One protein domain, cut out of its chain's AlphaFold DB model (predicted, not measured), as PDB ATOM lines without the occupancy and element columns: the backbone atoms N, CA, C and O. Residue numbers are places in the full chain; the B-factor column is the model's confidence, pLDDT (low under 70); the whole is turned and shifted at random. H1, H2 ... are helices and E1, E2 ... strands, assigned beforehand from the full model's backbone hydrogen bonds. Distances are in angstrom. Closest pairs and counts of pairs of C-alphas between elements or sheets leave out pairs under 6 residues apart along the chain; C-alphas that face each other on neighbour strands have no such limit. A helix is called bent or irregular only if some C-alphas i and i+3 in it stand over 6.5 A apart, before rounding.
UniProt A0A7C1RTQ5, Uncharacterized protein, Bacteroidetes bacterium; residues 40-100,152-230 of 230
ATOM      1  N   LYS A  40     232.088 172.361 250.792       34.91
ATOM      2  CA  LYS A  40     230.901 172.801 251.544       34.91
ATOM      3  C   LYS A  40     229.583 172.704 250.781       34.91
ATOM      4  O   LYS A  40     228.534 172.824 251.404       34.91
ATOM      5  N   SER A  41     229.606 172.417 249.476       42.41
ATOM      6  CA  SER A  41     228.377 172.169 248.703       42.41
ATOM      7  C   SER A  41     228.578 171.631 247.278       42.41
ATOM      8  O   SER A  41     227.593 171.288 246.628       42.41
ATOM      9  N   VAL A  42     229.808 171.491 246.757       35.09
ATOM     10  CA  VAL A  42     229.960 171.188 245.321       35.09
ATOM     11  C   VAL A  42     229.795 169.728 244.944       35.09
ATOM     12  O   VAL A  42     229.305 169.457 243.855       35.09
ATOM     13  N   VAL A  43     230.080 168.774 245.825       36.88
ATOM     14  CA  VAL A  43     229.763 167.371 245.517       36.88
ATOM     15  C   VAL A  43     228.251 167.191 245.290       36.88
ATOM     16  O   VAL A  43     227.887 166.694 244.222       36.88
ATOM     17  N   PRO A  44     227.360 167.705 246.164       45.41
ATOM     18  CA  PRO A  44     225.936 167.765 245.862       45.41
ATOM     19  C   PRO A  44     225.596 168.582 244.612       45.41
ATOM     20  O   PRO A  44     224.733 168.151 243.866       45.41
ATOM     21  N   TYR A  45     226.251 169.716 244.323       47.34
ATOM     22  CA  TYR A  45     225.938 170.509 243.122       47.34
ATOM     23  C   TYR A  45     226.377 169.850 241.809       47.34
ATOM     24  O   TYR A  45     225.644 169.915 240.829       47.34
ATOM     25  N   MET A  46     227.525 169.174 241.771       39.81
ATOM     26  CA  MET A  46     227.977 168.389 240.619       39.81
ATOM     27  C   MET A  46     227.115 167.141 240.430       39.81
ATOM     28  O   MET A  46     226.781 166.803 239.297       39.81
ATOM     29  N   LEU A  47     226.720 166.482 241.526       41.84
ATOM     30  CA  LEU A  47     225.748 165.388 241.495       41.84
ATOM     31  C   LEU A  47     224.396 165.892 240.992       41.84
ATOM     32  O   LEU A  47     223.858 165.320 240.058       41.84
ATOM     33  N   PHE A  48     223.902 167.015 241.508       47.88
ATOM     34  CA  PHE A  48     222.635 167.610 241.099       47.88
ATOM     35  C   PHE A  48     222.674 168.053 239.630       47.88
ATOM     36  O   PHE A  48     221.765 167.730 238.879       47.88
ATOM     37  N   THR A  49     223.771 168.656 239.166       49.38
ATOM     38  CA  THR A  49     223.993 168.977 237.743       49.38
ATOM     39  C   THR A  49     223.967 167.716 236.875       49.38
ATOM     40  O   THR A  49     223.302 167.691 235.842       49.38
ATOM     41  N   LYS A  50     224.626 166.631 237.306       45.09
ATOM     42  CA  LYS A  50     224.577 165.330 236.614       45.09
ATOM     43  C   LYS A  50     223.193 164.671 236.675       45.09
ATOM     44  O   LYS A  50     222.830 163.939 235.757       45.09
ATOM     45  N   MET A  51     222.429 164.910 237.738       44.50
ATOM     46  CA  MET A  51     221.094 164.356 237.943       44.50
ATOM     47  C   MET A  51     220.062 165.099 237.096       44.50
ATOM     48  O   MET A  51     219.375 164.469 236.308       44.50
ATOM     49  N   ILE A  52     219.958 166.421 237.188       47.00
ATOM     50  CA  ILE A  52     218.869 167.171 236.543       47.00
ATOM     51  C   ILE A  52     219.270 167.846 235.222       47.00
ATOM     52  O   ILE A  52     218.408 168.386 234.532       47.00
ATOM     53  N   GLY A  53     220.545 167.771 234.833       49.41
ATOM     54  CA  GLY A  53     221.086 168.433 233.647       49.41
ATOM     55  C   GLY A  53     221.463 169.893 233.909       49.41
ATOM     56  O   GLY A  53     220.860 170.573 234.741       49.41
ATOM     57  N   GLU A  54     222.473 170.381 233.184       53.53
ATOM     58  CA  GLU A  54     223.096 171.691 233.420       53.53
ATOM     59  C   GLU A  54     222.121 172.863 233.260       53.53
ATOM     60  O   GLU A  54     222.061 173.723 234.134       53.53
ATOM     61  N   ASP A  55     221.275 172.860 232.231       55.38
ATOM     62  CA  ASP A  55     220.313 173.946 232.004       55.38
ATOM     63  C   ASP A  55     219.271 174.060 233.125       55.38
ATOM     64  O   ASP A  55     218.954 175.158 233.593       55.38
ATOM     65  N   LYS A  56     218.752 172.920 233.600       51.78
ATOM     66  CA  LYS A  56     217.778 172.885 234.701       51.78
ATOM     67  C   LYS A  56     218.436 173.241 236.026       51.78
ATOM     68  O   LYS A  56     217.822 173.925 236.842       51.78
ATOM     69  N   PHE A  57     219.688 172.825 236.217       56.12
ATOM     70  CA  PHE A  57     220.491 173.226 237.360       56.12
ATOM     71  C   PHE A  57     220.720 174.735 237.384       56.12
ATOM     72  O   PHE A  57     220.424 175.379 238.385       56.12
ATOM     73  N   LEU A  58     221.175 175.313 236.273       51.75
ATOM     74  CA  LEU A  58     221.399 176.749 236.142       51.75
ATOM     75  C   LEU A  58     220.106 177.540 236.336       51.75
ATOM     76  O   LEU A  58     220.131 178.595 236.965       51.75
ATOM     77  N   PHE A  59     218.973 177.044 235.836       57.72
ATOM     78  CA  PHE A  59     217.669 177.643 236.100       57.72
ATOM     79  C   PHE A  59     217.313 177.597 237.593       57.72
ATOM     80  O   PHE A  59     217.000 178.633 238.174       57.72
ATOM     81  N   ALA A  60     217.411 176.426 238.232       50.47
ATOM     82  CA  ALA A  60     217.125 176.260 239.655       50.47
ATOM     83  C   ALA A  60     218.047 177.120 240.532       50.47
ATOM     84  O   ALA A  60     217.575 177.756 241.468       50.47
ATOM     85  N   LEU A  61     219.337 177.196 240.191       51.25
ATOM     86  CA  LEU A  61     220.341 178.004 240.878       51.25
ATOM     87  C   LEU A  61     220.082 179.507 240.701       51.25
ATOM     88  O   LEU A  61     220.172 180.258 241.666       51.25
ATOM     89  N   LYS A  62     219.704 179.962 239.498       53.78
ATOM     90  CA  LYS A  62     219.340 181.369 239.244       53.78
ATOM     91  C   LYS A  62     218.070 181.771 239.978       53.78
ATOM     92  O   LYS A  62     218.040 182.824 240.610       53.78
ATOM     93  N   GLU A  63     217.033 180.938 239.917       52.47
ATOM     94  CA  GLU A  63     215.801 181.173 240.669       52.47
ATOM     95  C   GLU A  63     216.085 181.162 242.172       52.47
ATOM     96  O   GLU A  63     215.573 182.020 242.884       52.47
ATOM     97  N   PHE A  64     216.964 180.277 242.640       51.41
ATOM     98  CA  PHE A  64     217.437 180.241 244.016       51.41
ATOM     99  C   PHE A  64     218.135 181.552 244.434       51.41
ATOM    100  O   PHE A  64     217.681 182.217 245.367       51.41
ATOM    101  N   SER A  65     219.175 181.984 243.715       46.84
ATOM    102  CA  SER A  65     219.921 183.212 244.032       46.84
ATOM    103  C   SER A  65     219.035 184.459 243.997       46.84
ATOM    104  O   SER A  65     219.130 185.319 244.871       46.84
ATOM    105  N   LYS A  66     218.120 184.538 243.023       52.28
ATOM    106  CA  LYS A  66     217.198 185.669 242.862       52.28
ATOM    107  C   LYS A  66     216.174 185.763 243.992       52.28
ATOM    108  O   LYS A  66     215.857 186.860 244.443       52.28
ATOM    109  N   ARG A  67     215.615 184.631 244.414       46.91
ATOM    110  CA  ARG A  67     214.438 184.592 245.297       46.91
ATOM    111  C   ARG A  67     214.790 184.439 246.781       46.91
ATOM    112  O   ARG A  67     214.001 184.851 247.624       46.91
ATOM    113  N   TRP A  68     215.968 183.906 247.111       41.62
ATOM    114  CA  TRP A  68     216.410 183.707 248.500       41.62
ATOM    115  C   TRP A  68     217.476 184.711 248.968       41.62
ATOM    116  O   TRP A  68     217.937 184.608 250.101       41.62
ATOM    117  N   GLN A  69     217.843 185.708 248.147       47.38
ATOM    118  CA  GLN A  69     218.785 186.792 248.496       47.38
ATOM    119  C   GLN A  69     220.099 186.293 249.140       47.38
ATOM    120  O   GLN A  69     220.628 186.923 250.054       47.38
ATOM    121  N   GLY A  70     220.598 185.123 248.728       41.41
ATOM    122  CA  GLY A  70     221.802 184.510 249.311       41.41
ATOM    123  C   GLY A  70     221.604 183.770 250.647       41.41
ATOM    124  O   GLY A  70     222.580 183.305 251.228       41.41
ATOM    125  N   LYS A  71     220.370 183.598 251.151       39.50
ATOM    126  CA  LYS A  71     220.074 182.821 252.373       39.50
ATOM    127  C   LYS A  71     219.770 181.348 252.030       39.50
ATOM    128  O   LYS A  71     218.794 181.036 251.354       39.50
ATOM    129  N   HIS A  72     220.650 180.447 252.471       43.78
ATOM    130  CA  HIS A  72     220.846 179.074 251.969       43.78
ATOM    131  C   HIS A  72     219.776 178.000 252.309       43.78
ATOM    132  O   HIS A  72     219.460 177.799 253.479       43.78
ATOM    133  N   PRO A  73     219.387 177.163 251.325       36.81
ATOM    134  CA  PRO A  73     219.106 175.740 251.421       36.81
ATOM    135  C   PRO A  73     220.385 174.959 251.070       36.81
ATOM    136  O   PRO A  73     220.999 175.151 250.017       36.81
ATOM    137  N   LYS A  74     220.820 174.094 251.986       41.69
ATOM    138  CA  LYS A  74     222.008 173.244 251.823       41.69
ATOM    139  C   LYS A  74     221.569 171.922 251.160       41.69
ATOM    140  O   LYS A  74     220.566 171.371 251.599       41.69
ATOM    141  N   PRO A  75     222.239 171.422 250.107       32.84
ATOM    142  CA  PRO A  75     221.946 170.101 249.538       32.84
ATOM    143  C   PRO A  75     222.742 168.971 250.232       32.84
ATOM    144  O   PRO A  75     223.934 169.129 250.494       32.84
ATOM    145  N   GLY A  76     222.098 167.820 250.475       44.81
ATOM    146  CA  GLY A  76     222.724 166.561 250.935       44.81
ATOM    147  C   GLY A  76     222.421 166.150 252.384       44.81
ATOM    148  O   GLY A  76     221.684 166.833 253.090       44.81
ATOM    149  N   ASP A  77     223.005 165.039 252.838       45.00
ATOM    150  CA  ASP A  77     222.788 164.440 254.175       45.00
ATOM    151  C   ASP A  77     223.155 165.382 255.329       45.00
ATOM    152  O   ASP A  77     222.491 165.446 256.361       45.00
ATOM    153  N   ILE A  78     224.157 166.228 255.089       59.34
ATOM    154  CA  ILE A  78     224.610 167.280 256.003       59.34
ATOM    155  C   ILE A  78     223.570 168.406 256.143       59.34
ATOM    156  O   ILE A  78     223.596 169.155 257.119       59.34
ATOM    157  N   ALA A  79     222.638 168.552 255.197       68.25
ATOM    158  CA  ALA A  79     221.644 169.619 255.225       68.25
ATOM    159  C   ALA A  79     220.705 169.505 256.423       68.25
ATOM    160  O   ALA A  79     220.386 170.518 257.045       68.25
ATOM    161  N   LEU A  80     220.288 168.281 256.760       76.19
ATOM    162  CA  LEU A  80     219.407 168.036 257.896       76.19
ATOM    163  C   LEU A  80     220.158 168.256 259.212       76.19
ATOM    164  O   LEU A  80     219.675 169.001 260.058       76.19
ATOM    165  N   THR A  81     221.382 167.742 259.359       74.31
ATOM    166  CA  THR A  81     222.222 168.020 260.540       74.31
ATOM    167  C   THR A  81     222.510 169.517 260.713       74.31
ATOM    168  O   THR A  81     222.433 170.057 261.819       74.31
ATOM    169  N   ALA A  82     222.809 170.229 259.624       72.25
ATOM    170  CA  ALA A  82     223.021 171.672 259.669       72.25
ATOM    171  C   ALA A  82     221.735 172.412 260.063       72.25
ATOM    172  O   ALA A  82     221.764 173.276 260.929       72.25
ATOM    173  N   ALA A  83     220.590 172.056 259.477       76.31
ATOM    174  CA  ALA A  83     219.310 172.678 259.809       76.31
ATOM    175  C   ALA A  83     218.847 172.387 261.242       76.31
ATOM    176  O   ALA A  83     218.181 173.223 261.853       76.31
ATOM    177  N   ALA A  84     219.209 171.223 261.779       79.06
ATOM    178  CA  ALA A  84     218.967 170.852 263.164       79.06
ATOM    179  C   ALA A  84     219.749 171.717 264.165       79.06
ATOM    180  O   ALA A  84     219.292 171.900 265.292       79.06
ATOM    181  N   THR A  85     220.914 172.237 263.773       73.38
ATOM    182  CA  THR A  85     221.831 172.978 264.658       73.38
ATOM    183  C   THR A  85     221.860 174.484 264.390       73.38
ATOM    184  O   THR A  85     222.283 175.251 265.250       73.38
ATOM    185  N   ASP A  86     221.353 174.928 263.239       72.12
ATOM    186  CA  ASP A  86     221.300 176.330 262.834       72.12
ATOM    187  C   ASP A  86     219.844 176.822 262.734       72.12
ATOM    188  O   ASP A  86     219.055 176.446 261.856       72.12
ATOM    189  N   SER A  87     219.466 177.709 263.654       75.00
ATOM    190  CA  SER A  87     218.119 178.281 263.704       75.00
ATOM    191  C   SER A  87     217.830 179.241 262.542       75.00
ATOM    192  O   SER A  87     216.652 179.464 262.230       75.00
ATOM    193  N   SER A  88     218.863 179.768 261.872       72.25
ATOM    194  CA  SER A  88     218.740 180.683 260.732       72.25
ATOM    195  C   SER A  88     218.259 179.977 259.461       72.25
ATOM    196  O   SER A  88     217.567 180.588 258.644       72.25
ATOM    197  N   ILE A  89     218.530 178.675 259.329       71.69
ATOM    198  CA  ILE A  89     218.030 177.849 258.226       71.69
ATOM    199  C   ILE A  89     216.532 177.632 258.428       71.69
ATOM    200  O   ILE A  89     216.115 177.134 259.472       71.69
ATOM    201  N   LYS A  90     215.708 178.008 257.446       74.94
ATOM    202  CA  LYS A  90     214.236 177.873 257.507       74.94
ATOM    203  C   LYS A  90     213.662 176.863 256.514       74.94
ATOM    204  O   LYS A  90     212.569 176.352 256.745       74.94
ATOM    205  N   TYR A  91     214.399 176.569 255.447       77.19
ATOM    206  CA  TYR A  91     213.970 175.756 254.311       77.19
ATOM    207  C   TYR A  91     215.036 174.700 254.021       77.19
ATOM    208  O   TYR A  91     216.211 175.044 253.888       77.19
ATOM    209  N   VAL A  92     214.644 173.430 253.926       78.38
ATOM    210  CA  VAL A  92     215.575 172.313 253.720       78.38
ATOM    211  C   VAL A  92     215.009 171.346 252.695       78.38
ATOM    212  O   VAL A  92     213.871 170.903 252.821       78.38
ATOM    213  N   ILE A  93     215.835 170.985 251.718       79.12
ATOM    214  CA  ILE A  93     215.564 169.901 250.779       79.12
ATOM    215  C   ILE A  93     216.648 168.848 250.985       79.12
ATOM    216  O   ILE A  93     217.834 169.147 250.846       79.12
ATOM    217  N   SER A  94     216.249 167.625 251.309       82.38
ATOM    218  CA  SER A  94     217.143 166.479 251.443       82.38
ATOM    219  C   SER A  94     216.770 165.426 250.405       82.38
ATOM    220  O   SER A  94     215.598 165.097 250.260       82.38
ATOM    221  N   ILE A  95     217.753 164.937 249.652       81.81
ATOM    222  CA  ILE A  95     217.587 163.960 248.568       81.81
ATOM    223  C   ILE A  95     218.427 162.743 248.940       81.81
ATOM    224  O   ILE A  95     219.604 162.922 249.238       81.81
ATOM    225  N   ALA A  96     217.823 161.553 248.924       80.81
ATOM    226  CA  ALA A  96     218.408 160.315 249.449       80.81
ATOM    227  C   ALA A  96     218.961 160.476 250.875       80.81
ATOM    228  O   ALA A  96     220.072 160.048 251.176       80.81
ATOM    229  N   ALA A  97     218.160 161.118 251.734       81.38
ATOM    230  CA  ALA A  97     218.550 161.481 253.090       81.38
ATOM    231  C   ALA A  97     219.142 160.293 253.860       81.38
ATOM    232  O   ALA A  97     218.452 159.298 254.084       81.38
ATOM    233  N   ALA A  98     220.382 160.447 254.318       79.31
ATOM    234  CA  ALA A  98     221.083 159.490 255.159       79.31
ATOM    235  C   ALA A  98     221.336 160.062 256.559       79.31
ATOM    236  O   ALA A  98     222.135 160.982 256.753       79.31
ATOM    237  N   ASP A  99     220.692 159.464 257.559       87.38
ATOM    238  CA  ASP A  99     221.083 159.635 258.957       87.38
ATOM    239  C   ASP A  99     222.459 158.982 259.195       87.38
ATOM    240  O   ASP A  99     222.594 157.762 259.085       87.38
ATOM    241  N   GLN A 100     223.486 159.778 259.508       83.69
ATOM    242  CA  GLN A 100     224.845 159.251 259.689       83.69
ATOM    243  C   GLN A 100     225.010 158.495 261.014       83.69
ATOM    244  O   GLN A 100     225.875 157.625 261.120       83.69
ATOM    245  N   VAL A 152     216.843 161.651 264.168       94.00
ATOM    246  CA  VAL A 152     215.698 161.307 265.017       94.00
ATOM    247  C   VAL A 152     215.759 162.087 266.329       94.00
ATOM    248  O   VAL A 152     214.761 162.705 266.708       94.00
ATOM    249  N   LYS A 153     216.928 162.143 266.982       95.06
ATOM    250  CA  LYS A 153     217.151 162.976 268.180       95.06
ATOM    251  C   LYS A 153     216.900 164.454 267.900       95.06
ATOM    252  O   LYS A 153     216.362 165.166 268.746       95.06
ATOM    253  N   HIS A 154     217.235 164.908 266.699       91.19
ATOM    254  CA  HIS A 154     217.057 166.293 266.282       91.19
ATOM    255  C   HIS A 154     215.702 166.611 265.631       91.19
ATOM    256  O   HIS A 154     215.491 167.738 265.166       91.19
ATOM    257  N   ALA A 155     214.747 165.675 265.634       92.38
ATOM    258  CA  ALA A 155     213.445 165.867 265.002       92.38
ATOM    259  C   ALA A 155     212.682 167.086 265.549       92.38
ATOM    260  O   ALA A 155     211.998 167.751 264.778       92.38
ATOM    261  N   GLY A 156     212.832 167.424 266.836       91.62
ATOM    262  CA  GLY A 156     212.247 168.635 267.431       91.62
ATOM    263  C   GLY A 156     212.694 169.913 266.710       91.62
ATOM    264  O   GLY A 156     211.862 170.636 266.167       91.62
ATOM    265  N   ASN A 157     214.005 170.133 266.585       89.31
ATOM    266  CA  ASN A 157     214.570 171.306 265.903       89.31
ATOM    267  C   ASN A 157     214.211 171.341 264.410       89.31
ATOM    268  O   ASN A 157     213.960 172.401 263.835       89.31
ATOM    269  N   LEU A 158     214.184 170.170 263.772       88.00
ATOM    270  CA  LEU A 158     213.808 170.023 262.368       88.00
ATOM    271  C   LEU A 158     212.315 170.282 262.136       88.00
ATOM    272  O   LEU A 158     211.932 170.751 261.066       88.00
ATOM    273  N   SER A 159     211.470 170.024 263.134       89.94
ATOM    274  CA  SER A 159     210.020 170.203 263.033       89.94
ATOM    275  C   SER A 159     209.602 171.670 262.861       89.94
ATOM    276  O   SER A 159     208.567 171.946 262.255       89.94
ATOM    277  N   GLU A 160     210.441 172.614 263.292       86.31
ATOM    278  CA  GLU A 160     210.230 174.058 263.124       86.31
ATOM    279  C   GLU A 160     210.534 174.564 261.702       86.31
ATOM    280  O   GLU A 160     210.350 175.746 261.395       86.31
ATOM    281  N   LYS A 161     211.050 173.694 260.827       82.44
ATOM    282  CA  LYS A 161     211.526 174.045 259.486       82.44
ATOM    283  C   LYS A 161     210.517 173.646 258.411       82.44
ATOM    284  O   LYS A 161     209.734 172.710 258.567       82.44
ATOM    285  N   ALA A 162     210.581 174.318 257.264       82.94
ATOM    286  CA  ALA A 162     209.978 173.813 256.038       82.94
ATOM    287  C   ALA A 162     210.909 172.750 255.439       82.94
ATOM    288  O   ALA A 162     212.019 173.069 255.012       82.94
ATOM    289  N   LEU A 163     210.464 171.493 255.428       83.50
ATOM    290  CA  LEU A 163     211.257 170.344 254.994       83.50
ATOM    291  C   LEU A 163     210.649 169.690 253.753       83.50
ATOM    292  O   LEU A 163     209.446 169.444 253.723       83.50
ATOM    293  N   LEU A 164     211.507 169.324 252.805       85.50
ATOM    294  CA  LEU A 164     211.239 168.361 251.743       85.50
ATOM    295  C   LEU A 164     212.267 167.233 251.846       85.50
ATOM    296  O   LEU A 164     213.453 167.463 251.619       85.50
ATOM    297  N   ILE A 165     211.829 166.022 252.181       87.12
ATOM    298  CA  ILE A 165     212.696 164.838 252.227       87.12
ATOM    299  C   ILE A 165     212.320 163.932 251.057       87.12
ATOM    300  O   ILE A 165     211.171 163.527 250.923       87.12
ATOM    301  N   ILE A 166     213.273 163.616 250.190       86.69
ATOM    302  CA  ILE A 166     213.057 162.798 249.000       86.69
ATOM    303  C   ILE A 166     213.862 161.511 249.141       86.69
ATOM    304  O   ILE A 166     215.069 161.569 249.357       86.69
ATOM    305  N   GLY A 167     213.203 160.361 249.018       88.31
ATOM    306  CA  GLY A 167     213.836 159.042 249.077       88.31
ATOM    307  C   GLY A 167     213.562 158.212 247.824       88.31
ATOM    308  O   GLY A 167     212.532 158.397 247.169       88.31
ATOM    309  N   GLY A 168     214.478 157.302 247.496       88.44
ATOM    310  CA  GLY A 168     214.277 156.281 246.467       88.44
ATOM    311  C   GLY A 168     213.699 155.005 247.079       88.44
ATOM    312  O   GLY A 168     214.181 154.540 248.106       88.44
ATOM    313  N   TRP A 169     212.658 154.440 246.470       93.12
ATOM    314  CA  TRP A 169     212.027 153.191 246.912       93.12
ATOM    315  C   TRP A 169     212.987 151.994 246.897       93.12
ATOM    316  O   TRP A 169     212.954 151.167 247.801       93.12
ATOM    317  N   ASN A 170     213.865 151.929 245.894       91.56
ATOM    318  CA  ASN A 170     214.831 150.850 245.703       91.56
ATOM    319  C   ASN A 170     216.248 151.261 246.143       91.56
ATOM    320  O   ASN A 170     217.227 150.622 245.759       91.56
ATOM    321  N   ASP A 171     216.381 152.340 246.916       87.56
ATOM    322  CA  ASP A 171     217.668 152.819 247.414       87.56
ATOM    323  C   ASP A 171     218.262 151.827 248.427       87.56
ATOM    324  O   ASP A 171     217.691 151.586 249.488       87.56
ATOM    325  N   GLN A 172     219.411 151.241 248.081       85.69
ATOM    326  CA  GLN A 172     220.147 150.310 248.942       85.69
ATOM    327  C   GLN A 172     221.280 150.986 249.729       85.69
ATOM    328  O   GLN A 172     221.859 150.360 250.612       85.69
ATOM    329  N   ALA A 173     221.619 152.239 249.411       78.25
ATOM    330  CA  ALA A 173     222.657 152.997 250.106       78.25
ATOM    331  C   ALA A 173     222.068 153.830 251.254       78.25
ATOM    332  O   ALA A 173     222.606 153.817 252.356       78.25
ATOM    333  N   SER A 174     220.932 154.486 251.007       83.50
ATOM    334  CA  SER A 174     220.145 155.243 251.987       83.50
ATOM    335  C   SER A 174     218.732 154.667 252.061       83.50
ATOM    336  O   SER A 174     217.760 155.289 251.626       83.50
ATOM    337  N   THR A 175     218.616 153.448 252.590       91.06
ATOM    338  CA  THR A 175     217.325 152.748 252.679       91.06
ATOM    339  C   THR A 175     216.267 153.588 253.396       91.06
ATOM    340  O   THR A 175     216.544 154.315 254.361       91.06
ATOM    341  N   LEU A 176     215.016 153.466 252.948       91.94
ATOM    342  CA  LEU A 176     213.911 154.189 253.570       91.94
ATOM    343  C   LEU A 176     213.720 153.758 255.025       91.94
ATOM    344  O   LEU A 176     213.460 154.595 255.887       91.94
ATOM    345  N   GLU A 177     213.868 152.470 255.308       94.31
ATOM    346  CA  GLU A 177     213.695 151.867 256.624       94.31
ATOM    347  C   GLU A 177     214.756 152.331 257.620       94.31
ATOM    348  O   GLU A 177     214.409 152.586 258.776       94.31
ATOM    349  N   GLY A 178     216.011 152.449 257.176       91.50
ATOM    350  CA  GLY A 178     217.133 152.850 258.020       91.50
ATOM    351  C   GLY A 178     217.206 154.358 258.246       91.50
ATOM    352  O   GLY A 178     217.456 154.799 259.364       91.50
ATOM    353  N   HIS A 179     216.945 155.164 257.212       89.56
ATOM    354  CA  HIS A 179     217.267 156.594 257.262       89.56
ATOM    355  C   HIS A 179     216.041 157.510 257.182       89.56
ATOM    356  O   HIS A 179     215.907 158.446 257.972       89.56
ATOM    357  N   VAL A 180     215.109 157.256 256.258       90.00
ATOM    358  CA  VAL A 180     214.018 158.206 255.971       90.00
ATOM    359  C   VAL A 180     212.836 158.030 256.924       90.00
ATOM    360  O   VAL A 180     212.381 158.981 257.562       90.00
ATOM    361  N   PHE A 181     212.291 156.821 257.035       92.69
ATOM    362  CA  PHE A 181     211.093 156.549 257.826       92.69
ATOM    363  C   PHE A 181     211.263 156.799 259.328       92.69
ATOM    364  O   PHE A 181     210.313 157.336 259.909       92.69
ATOM    365  N   PRO A 182     212.399 156.480 259.977       94.31
ATOM    366  CA  PRO A 182     212.609 156.833 261.378       94.31
ATOM    367  C   PRO A 182     212.485 158.342 261.621       94.31
ATOM    368  O   PRO A 182     211.714 158.755 262.490       94.31
ATOM    369  N   LEU A 183     213.132 159.163 260.787       91.56
ATOM    370  CA  LEU A 183     213.031 160.620 260.863       91.56
ATOM    371  C   LEU A 183     211.594 161.102 260.633       91.56
ATOM    372  O   LEU A 183     211.086 161.921 261.395       91.56
ATOM    373  N   ILE A 184     210.899 160.579 259.618       90.44
ATOM    374  CA  ILE A 184     209.505 160.964 259.353       90.44
ATOM    375  C   ILE A 184     208.601 160.651 260.548       90.44
ATOM    376  O   ILE A 184     207.798 161.502 260.928       90.44
ATOM    377  N   ARG A 185     208.736 159.468 261.159       91.31
ATOM    378  CA  ARG A 185     207.962 159.093 262.353       91.31
ATOM    379  C   ARG A 185     208.261 160.040 263.514       91.31
ATOM    380  O   ARG A 185     207.336 160.544 264.141       91.31
ATOM    381  N   ALA A 186     209.535 160.346 263.750       92.38
ATOM    382  CA  ALA A 186     209.943 161.291 264.785       92.38
ATOM    383  C   ALA A 186     209.356 162.694 264.549       92.38
ATOM    384  O   ALA A 186     208.806 163.300 265.466       92.38
ATOM    385  N   LEU A 187     209.372 163.177 263.303       90.06
ATOM    386  CA  LEU A 187     208.773 164.454 262.901       90.06
ATOM    387  C   LEU A 187     207.241 164.475 263.013       90.06
ATOM    388  O   LEU A 187     206.666 165.555 263.153       90.06
ATOM    389  N   GLN A 188     206.568 163.330 262.882       87.12
ATOM    390  CA  GLN A 188     205.118 163.210 263.082       87.12
ATOM    391  C   GLN A 188     204.752 163.308 264.567       87.12
ATOM    392  O   GLN A 188     203.780 163.977 264.908       87.12
ATOM    393  N   LEU A 189     205.564 162.719 265.451       89.31
ATOM    394  CA  LEU A 189     205.368 162.798 266.903       89.31
ATOM    395  C   LEU A 189     205.500 164.224 267.459       89.31
ATOM    396  O   LEU A 189     204.927 164.520 268.499       89.31
ATOM    397  N   GLN A 190     206.187 165.126 266.750       88.12
ATOM    398  CA  GLN A 190     206.271 166.550 267.111       88.12
ATOM    399  C   GLN A 190     204.982 167.344 266.804       88.12
ATOM    400  O   GLN A 190     204.979 168.567 266.885       88.12
ATOM    401  N   GLY A 191     203.887 166.686 266.399       73.81
ATOM    402  CA  GLY A 191     202.602 167.346 266.131       73.81
ATOM    403  C   GLY A 191     202.585 168.194 264.856       73.81
ATOM    404  O   GLY A 191     201.665 168.973 264.623       73.81
ATOM    405  N   VAL A 192     203.602 168.060 264.004       61.94
ATOM    406  CA  VAL A 192     203.691 168.832 262.767       61.94
ATOM    407  C   VAL A 192     202.920 168.105 261.662       61.94
ATOM    408  O   VAL A 192     203.478 167.271 260.946       61.94
ATOM    409  N   GLU A 193     201.646 168.478 261.513       53.62
ATOM    410  CA  GLU A 193     200.694 168.041 260.470       53.62
ATOM    411  C   GLU A 193     201.013 168.564 259.052       53.62
ATOM    412  O   GLU A 193     200.245 168.347 258.117       53.62
ATOM    413  N   ARG A 194     202.137 169.264 258.840       53.34
ATOM    414  CA  ARG A 194     202.464 169.807 257.511       53.34
ATOM    415  C   ARG A 194     202.754 168.674 256.520       53.34
ATOM    416  O   ARG A 194     203.700 167.905 256.684       53.34
ATOM    417  N   VAL A 195     201.910 168.624 255.495       49.81
ATOM    418  CA  VAL A 195     201.663 167.522 254.552       49.81
ATOM    419  C   VAL A 195     202.827 167.231 253.583       49.81
ATOM    420  O   VAL A 195     202.812 166.213 252.903       49.81
ATOM    421  N   GLU A 196     203.900 168.023 253.554       58.66
ATOM    422  CA  GLU A 196     204.904 167.954 252.470       58.66
ATOM    423  C   GLU A 196     206.294 167.452 252.892       58.66
ATOM    424  O   GLU A 196     207.299 167.750 252.255       58.66
ATOM    425  N   LYS A 197     206.383 166.666 253.970       69.06
ATOM    426  CA  LYS A 197     207.691 166.250 254.508       69.06
ATOM    427  C   LYS A 197     208.385 165.144 253.728       69.06
ATOM    428  O   LYS A 197     209.590 165.005 253.897       69.06
ATOM    429  N   LYS A 198     207.667 164.336 252.938       82.25
ATOM    430  CA  LYS A 198     208.265 163.210 252.208       82.25
ATOM    431  C   LYS A 198     207.739 163.045 250.790       82.25
ATOM    432  O   LYS A 198     206.532 163.082 250.572       82.25
ATOM    433  N   VAL A 199     208.644 162.751 249.866       87.81
ATOM    434  CA  VAL A 199     208.344 162.259 248.519       87.81
ATOM    435  C   VAL A 199     209.164 160.998 248.285       87.81
ATOM    436  O   VAL A 199     210.380 161.016 248.444       87.81
ATOM    437  N   ILE A 200     208.500 159.899 247.937       92.62
ATOM    438  CA  ILE A 200     209.167 158.636 247.615       92.62
ATOM    439  C   ILE A 200     209.026 158.398 246.118       92.62
ATOM    440  O   ILE A 200     207.906 158.362 245.610       92.62
ATOM    441  N   LEU A 201     210.153 158.267 245.427       90.44
ATOM    442  CA  LEU A 201     210.197 157.979 243.997       90.44
ATOM    443  C   LEU A 201     210.536 156.504 243.792       90.44
ATOM    444  O   LEU A 201     211.391 155.971 244.495       90.44
ATOM    445  N   ASP A 202     209.899 155.853 242.819       94.62
ATOM    446  CA  ASP A 202     210.255 154.487 242.410       94.62
ATOM    447  C   ASP A 202     211.599 154.493 241.664       94.62
ATOM    448  O   ASP A 202     211.649 154.572 240.437       94.62
ATOM    449  N   SER A 203     212.685 154.556 242.438       86.06
ATOM    450  CA  SER A 203     214.059 154.715 241.970       86.06
ATOM    451  C   SER A 203     215.066 154.209 242.998       86.06
ATOM    452  O   SER A 203     214.742 154.029 244.170       86.06
ATOM    453  N   ASP A 204     216.294 154.012 242.541       82.81
ATOM    454  CA  ASP A 204     217.491 153.760 243.338       82.81
ATOM    455  C   ASP A 204     218.106 155.058 243.910       82.81
ATOM    456  O   ASP A 204     217.584 156.160 243.718       82.81
ATOM    457  N   HIS A 205     219.269 154.933 244.560       82.12
ATOM    458  CA  HIS A 205     220.028 156.059 245.125       82.12
ATOM    459  C   HIS A 205     220.400 157.131 244.087       82.12
ATOM    460  O   HIS A 205     220.508 158.318 244.398       82.12
ATOM    461  N   SER A 206     220.621 156.725 242.831       75.31
ATOM    462  CA  SER A 206     221.025 157.631 241.751       75.31
ATOM    463  C   SER A 206     219.848 158.356 241.082       75.31
ATOM    464  O   SER A 206     220.049 159.249 240.241       75.31
ATOM    465  N   PHE A 207     218.624 157.983 241.462       76.44
ATOM    466  CA  PHE A 207     217.372 158.405 240.856       76.44
ATOM    467  C   PHE A 207     217.329 158.173 239.334       76.44
ATOM    468  O   PHE A 207     216.776 158.987 238.582       76.44
ATOM    469  N   GLU A 208     217.971 157.106 238.846       76.88
ATOM    470  CA  GLU A 208     218.039 156.819 237.413       76.88
ATOM    471  C   GLU A 208     216.635 156.631 236.818       76.88
ATOM    472  O   GLU A 208     215.742 156.048 237.423       76.88
ATOM    473  N   GLY A 209     216.385 157.227 235.648       76.88
ATOM    474  CA  GLY A 209     215.053 157.250 235.027       76.88
ATOM    475  C   GLY A 209     214.023 158.170 235.707       76.88
ATOM    476  O   GLY A 209     213.028 158.525 235.078       76.88
ATOM    477  N   LYS A 210     214.274 158.637 236.938       83.00
ATOM    478  CA  LYS A 210     213.367 159.499 237.723       83.00
ATOM    479  C   LYS A 210     213.850 160.934 237.925       83.00
ATOM    480  O   LYS A 210     213.156 161.748 238.523       83.00
ATOM    481  N   ARG A 211     214.999 161.299 237.362       79.19
ATOM    482  CA  ARG A 211     215.610 162.640 237.474       79.19
ATOM    483  C   ARG A 211     214.711 163.815 237.075       79.19
ATOM    484  O   ARG A 211     214.760 164.861 237.717       79.19
ATOM    485  N   ASN A 212     213.888 163.665 236.035       77.12
ATOM    486  CA  ASN A 212     212.936 164.714 235.648       77.12
ATOM    487  C   ASN A 212     211.832 164.883 236.699       77.12
ATOM    488  O   ASN A 212     211.537 166.005 237.095       77.12
ATOM    489  N   GLU A 213     211.290 163.771 237.195       83.12
ATOM    490  CA  GLU A 213     210.281 163.753 238.257       83.12
ATOM    491  C   GLU A 213     210.838 164.353 239.561       83.12
ATOM    492  O   GLU A 213     210.201 165.205 240.177       83.12
ATOM    493  N   LEU A 214     212.078 164.000 239.922       77.81
ATOM    494  CA  LEU A 214     212.819 164.605 241.032       77.81
ATOM    495  C   LEU A 214     212.932 166.132 240.884       77.81
ATOM    496  O   LEU A 214     212.662 166.869 241.834       77.81
ATOM    497  N   ALA A 215     213.310 166.619 239.698       75.31
ATOM    498  CA  ALA A 215     213.413 168.053 239.432       75.31
ATOM    499  C   ALA A 215     212.054 168.757 239.573       75.31
ATOM    500  O   ALA A 215     211.976 169.822 240.187       75.31
ATOM    501  N   ASP A 216     210.982 168.154 239.059       78.44
ATOM    502  CA  ASP A 216     209.633 168.717 239.126       78.44
ATOM    503  C   ASP A 216     209.124 168.821 240.569       78.44
ATOM    504  O   ASP A 216     208.531 169.837 240.942       78.44
ATOM    505  N   VAL A 217     209.397 167.807 241.398       82.38
ATOM    506  CA  VAL A 217     209.093 167.811 242.839       82.38
ATOM    507  C   VAL A 217     209.784 168.982 243.535       82.38
ATOM    508  O   VAL A 217     209.137 169.751 244.248       82.38
ATOM    509  N   ILE A 218     211.082 169.162 243.283       77.44
ATOM    510  CA  ILE A 218     211.880 170.238 243.880       77.44
ATOM    511  C   ILE A 218     211.370 171.610 243.433       77.44
ATOM    512  O   ILE A 218     211.141 172.495 244.260       77.44
ATOM    513  N   VAL A 219     211.150 171.794 242.129       75.94
ATOM    514  CA  VAL A 219     210.664 173.060 241.567       75.94
ATOM    515  C   VAL A 219     209.282 173.411 242.112       75.94
ATOM    516  O   VAL A 219     209.024 174.581 242.401       75.94
ATOM    517  N   ARG A 220     208.387 172.427 242.261       80.88
ATOM    518  CA  ARG A 220     207.059 172.637 242.846       80.88
ATOM    519  C   ARG A 220     207.168 173.111 244.291       80.88
ATOM    520  O   ARG A 220     206.666 174.185 244.605       80.88
ATOM    521  N   TRP A 221     207.919 172.393 245.121       78.88
ATOM    522  CA  TRP A 221     208.094 172.753 246.526       78.88
ATOM    523  C   TRP A 221     208.675 174.164 246.707       78.88
ATOM    524  O   TRP A 221     208.174 174.948 247.513       78.88
ATOM    525  N   LEU A 222     209.674 174.531 245.892       72.38
ATOM    526  CA  LEU A 222     210.260 175.877 245.887       72.38
ATOM    527  C   LEU A 222     209.250 176.971 245.500       72.38
ATOM    528  O   LEU A 222     209.337 178.094 245.999       72.38
ATOM    529  N   LYS A 223     208.297 176.678 244.606       73.75
ATOM    530  CA  LYS A 223     207.217 177.614 244.243       73.75
ATOM    531  C   LYS A 223     206.202 177.779 245.372       73.75
ATOM    532  O   LYS A 223     205.685 178.882 245.564       73.75
ATOM    533  N   ASP A 224     205.930 176.714 246.115       77.81
ATOM    534  CA  ASP A 224     204.943 176.729 247.191       77.81
ATOM    535  C   ASP A 224     205.461 177.425 248.451       77.81
ATOM    536  O   ASP A 224     204.711 178.171 249.079       77.81
ATOM    537  N   HIS A 225     206.763 177.312 248.722       69.88
ATOM    538  CA  HIS A 225     207.432 177.837 249.917       69.88
ATOM    539  C   HIS A 225     208.162 179.181 249.709       69.88
ATOM    540  O   HIS A 225     209.037 179.550 250.495       69.88
ATOM    541  N   HIS A 226     207.814 179.931 248.660       57.00
ATOM    542  CA  HIS A 226     208.449 181.208 248.333       57.00
ATOM    543  C   HIS A 226     208.226 182.284 249.423       57.00
ATOM    544  O   HIS A 226     207.072 182.568 249.755       57.00
ATOM    545  N   PRO A 227     209.279 182.969 249.917       49.34
ATOM    546  CA  PRO A 227     209.151 183.985 250.967       49.34
ATOM    547  C   PRO A 227     208.406 185.270 250.550       49.34
ATOM    548  O   PRO A 227     208.081 186.071 251.418       49.34
ATOM    549  N   CYS A 228     208.094 185.473 249.262       44.56
ATOM    550  CA  CYS A 228     207.259 186.596 248.787       44.56
ATOM    551  C   CYS A 228     205.800 186.217 248.470       44.56
ATOM    552  O   CYS A 228     205.137 186.935 247.727       44.56
ATOM    553  N   LYS A 229     205.285 185.088 248.976       42.44
ATOM    554  CA  LYS A 229     203.831 184.918 249.142       42.44
ATOM    555  C   LYS A 229     203.420 185.579 250.465       42.44
ATOM    556  O   LYS A 229     203.117 184.882 251.423       42.44
ATOM    557  N   ASN A 230     203.539 186.904 250.509       35.38
ATOM    558  CA  ASN A 230     202.920 187.852 251.441       35.38
ATOM    559  C   ASN A 230     203.072 189.243 250.830       35.38
ATOM    560  O   ASN A 230     204.225 189.590 250.487       35.38
TER     561      ASN A 230
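Overview. This is residues 40 to 100 and 152 to 230 of the 230 residues of an uncharacterized protein of Bacteroidetes bacterium (UniProt A0A7C1RTQ5). A small parallel sheet of three strands, E1, E2 and E3, forms the middle layer, with H3 and H5 over one face and H6 over the other. H1 and H2 lie off the sheet, H1 touching H6, and short H4 touches both H3 and H5. The 140 printed residues hold six named helices and three named strands, in the order H1 H2 H3 E1 H4 E2 H5 E3 H6, mostly helix. The whole is compact, with a radius of gyration of the C-alphas of 14.3 A and spans of 39 by 38 by 27 A.

Along the chain. Inner strand E2, residues 162 to 168, is 20.4 A long; the edge strands are E1, residues 91 to 95, and E3, residues 198 to 201. H3 is residues 77 to 85, H4 155 to 159, and H5 176 to 189, irregular, with C-alphas 178 and 181 7.1 A apart. H6, residues 211 to 224, ends at (204.943, 176.729, 247.191). H1, residues 42 to 52, begins at (229.960, 171.188, 245.321); H2, residues 54 to 68, is 20.4 A long.

Arrangement. N 94 and O 164 are 2.8 A apart, and N 199 and O 165 2.8 A, within hydrogen-bond range. E2, H5, E3 form a strand-helix-strand unit, parallel neighbours joined through a helix, with a right-handed crossover. Heights over the sheet are 8.9 A for H3, 10.1 A for H5 and 9.9 A for H6. H1 touches H6, closest C-alphas Ile 52 and Arg 211, 5.7 A. Every O i to N i+4 pair is within range in H1, H2, H4 and H6; H3 has 4 of 5, H5 7 of 10.

Size, cuts and confidence. Residues 101 to 151 are not printed; C-alphas 100 and 152 are 10.8 A apart. Residues 40 to 79, 192 to 197 and 225 to 230 have pLDDT under 70.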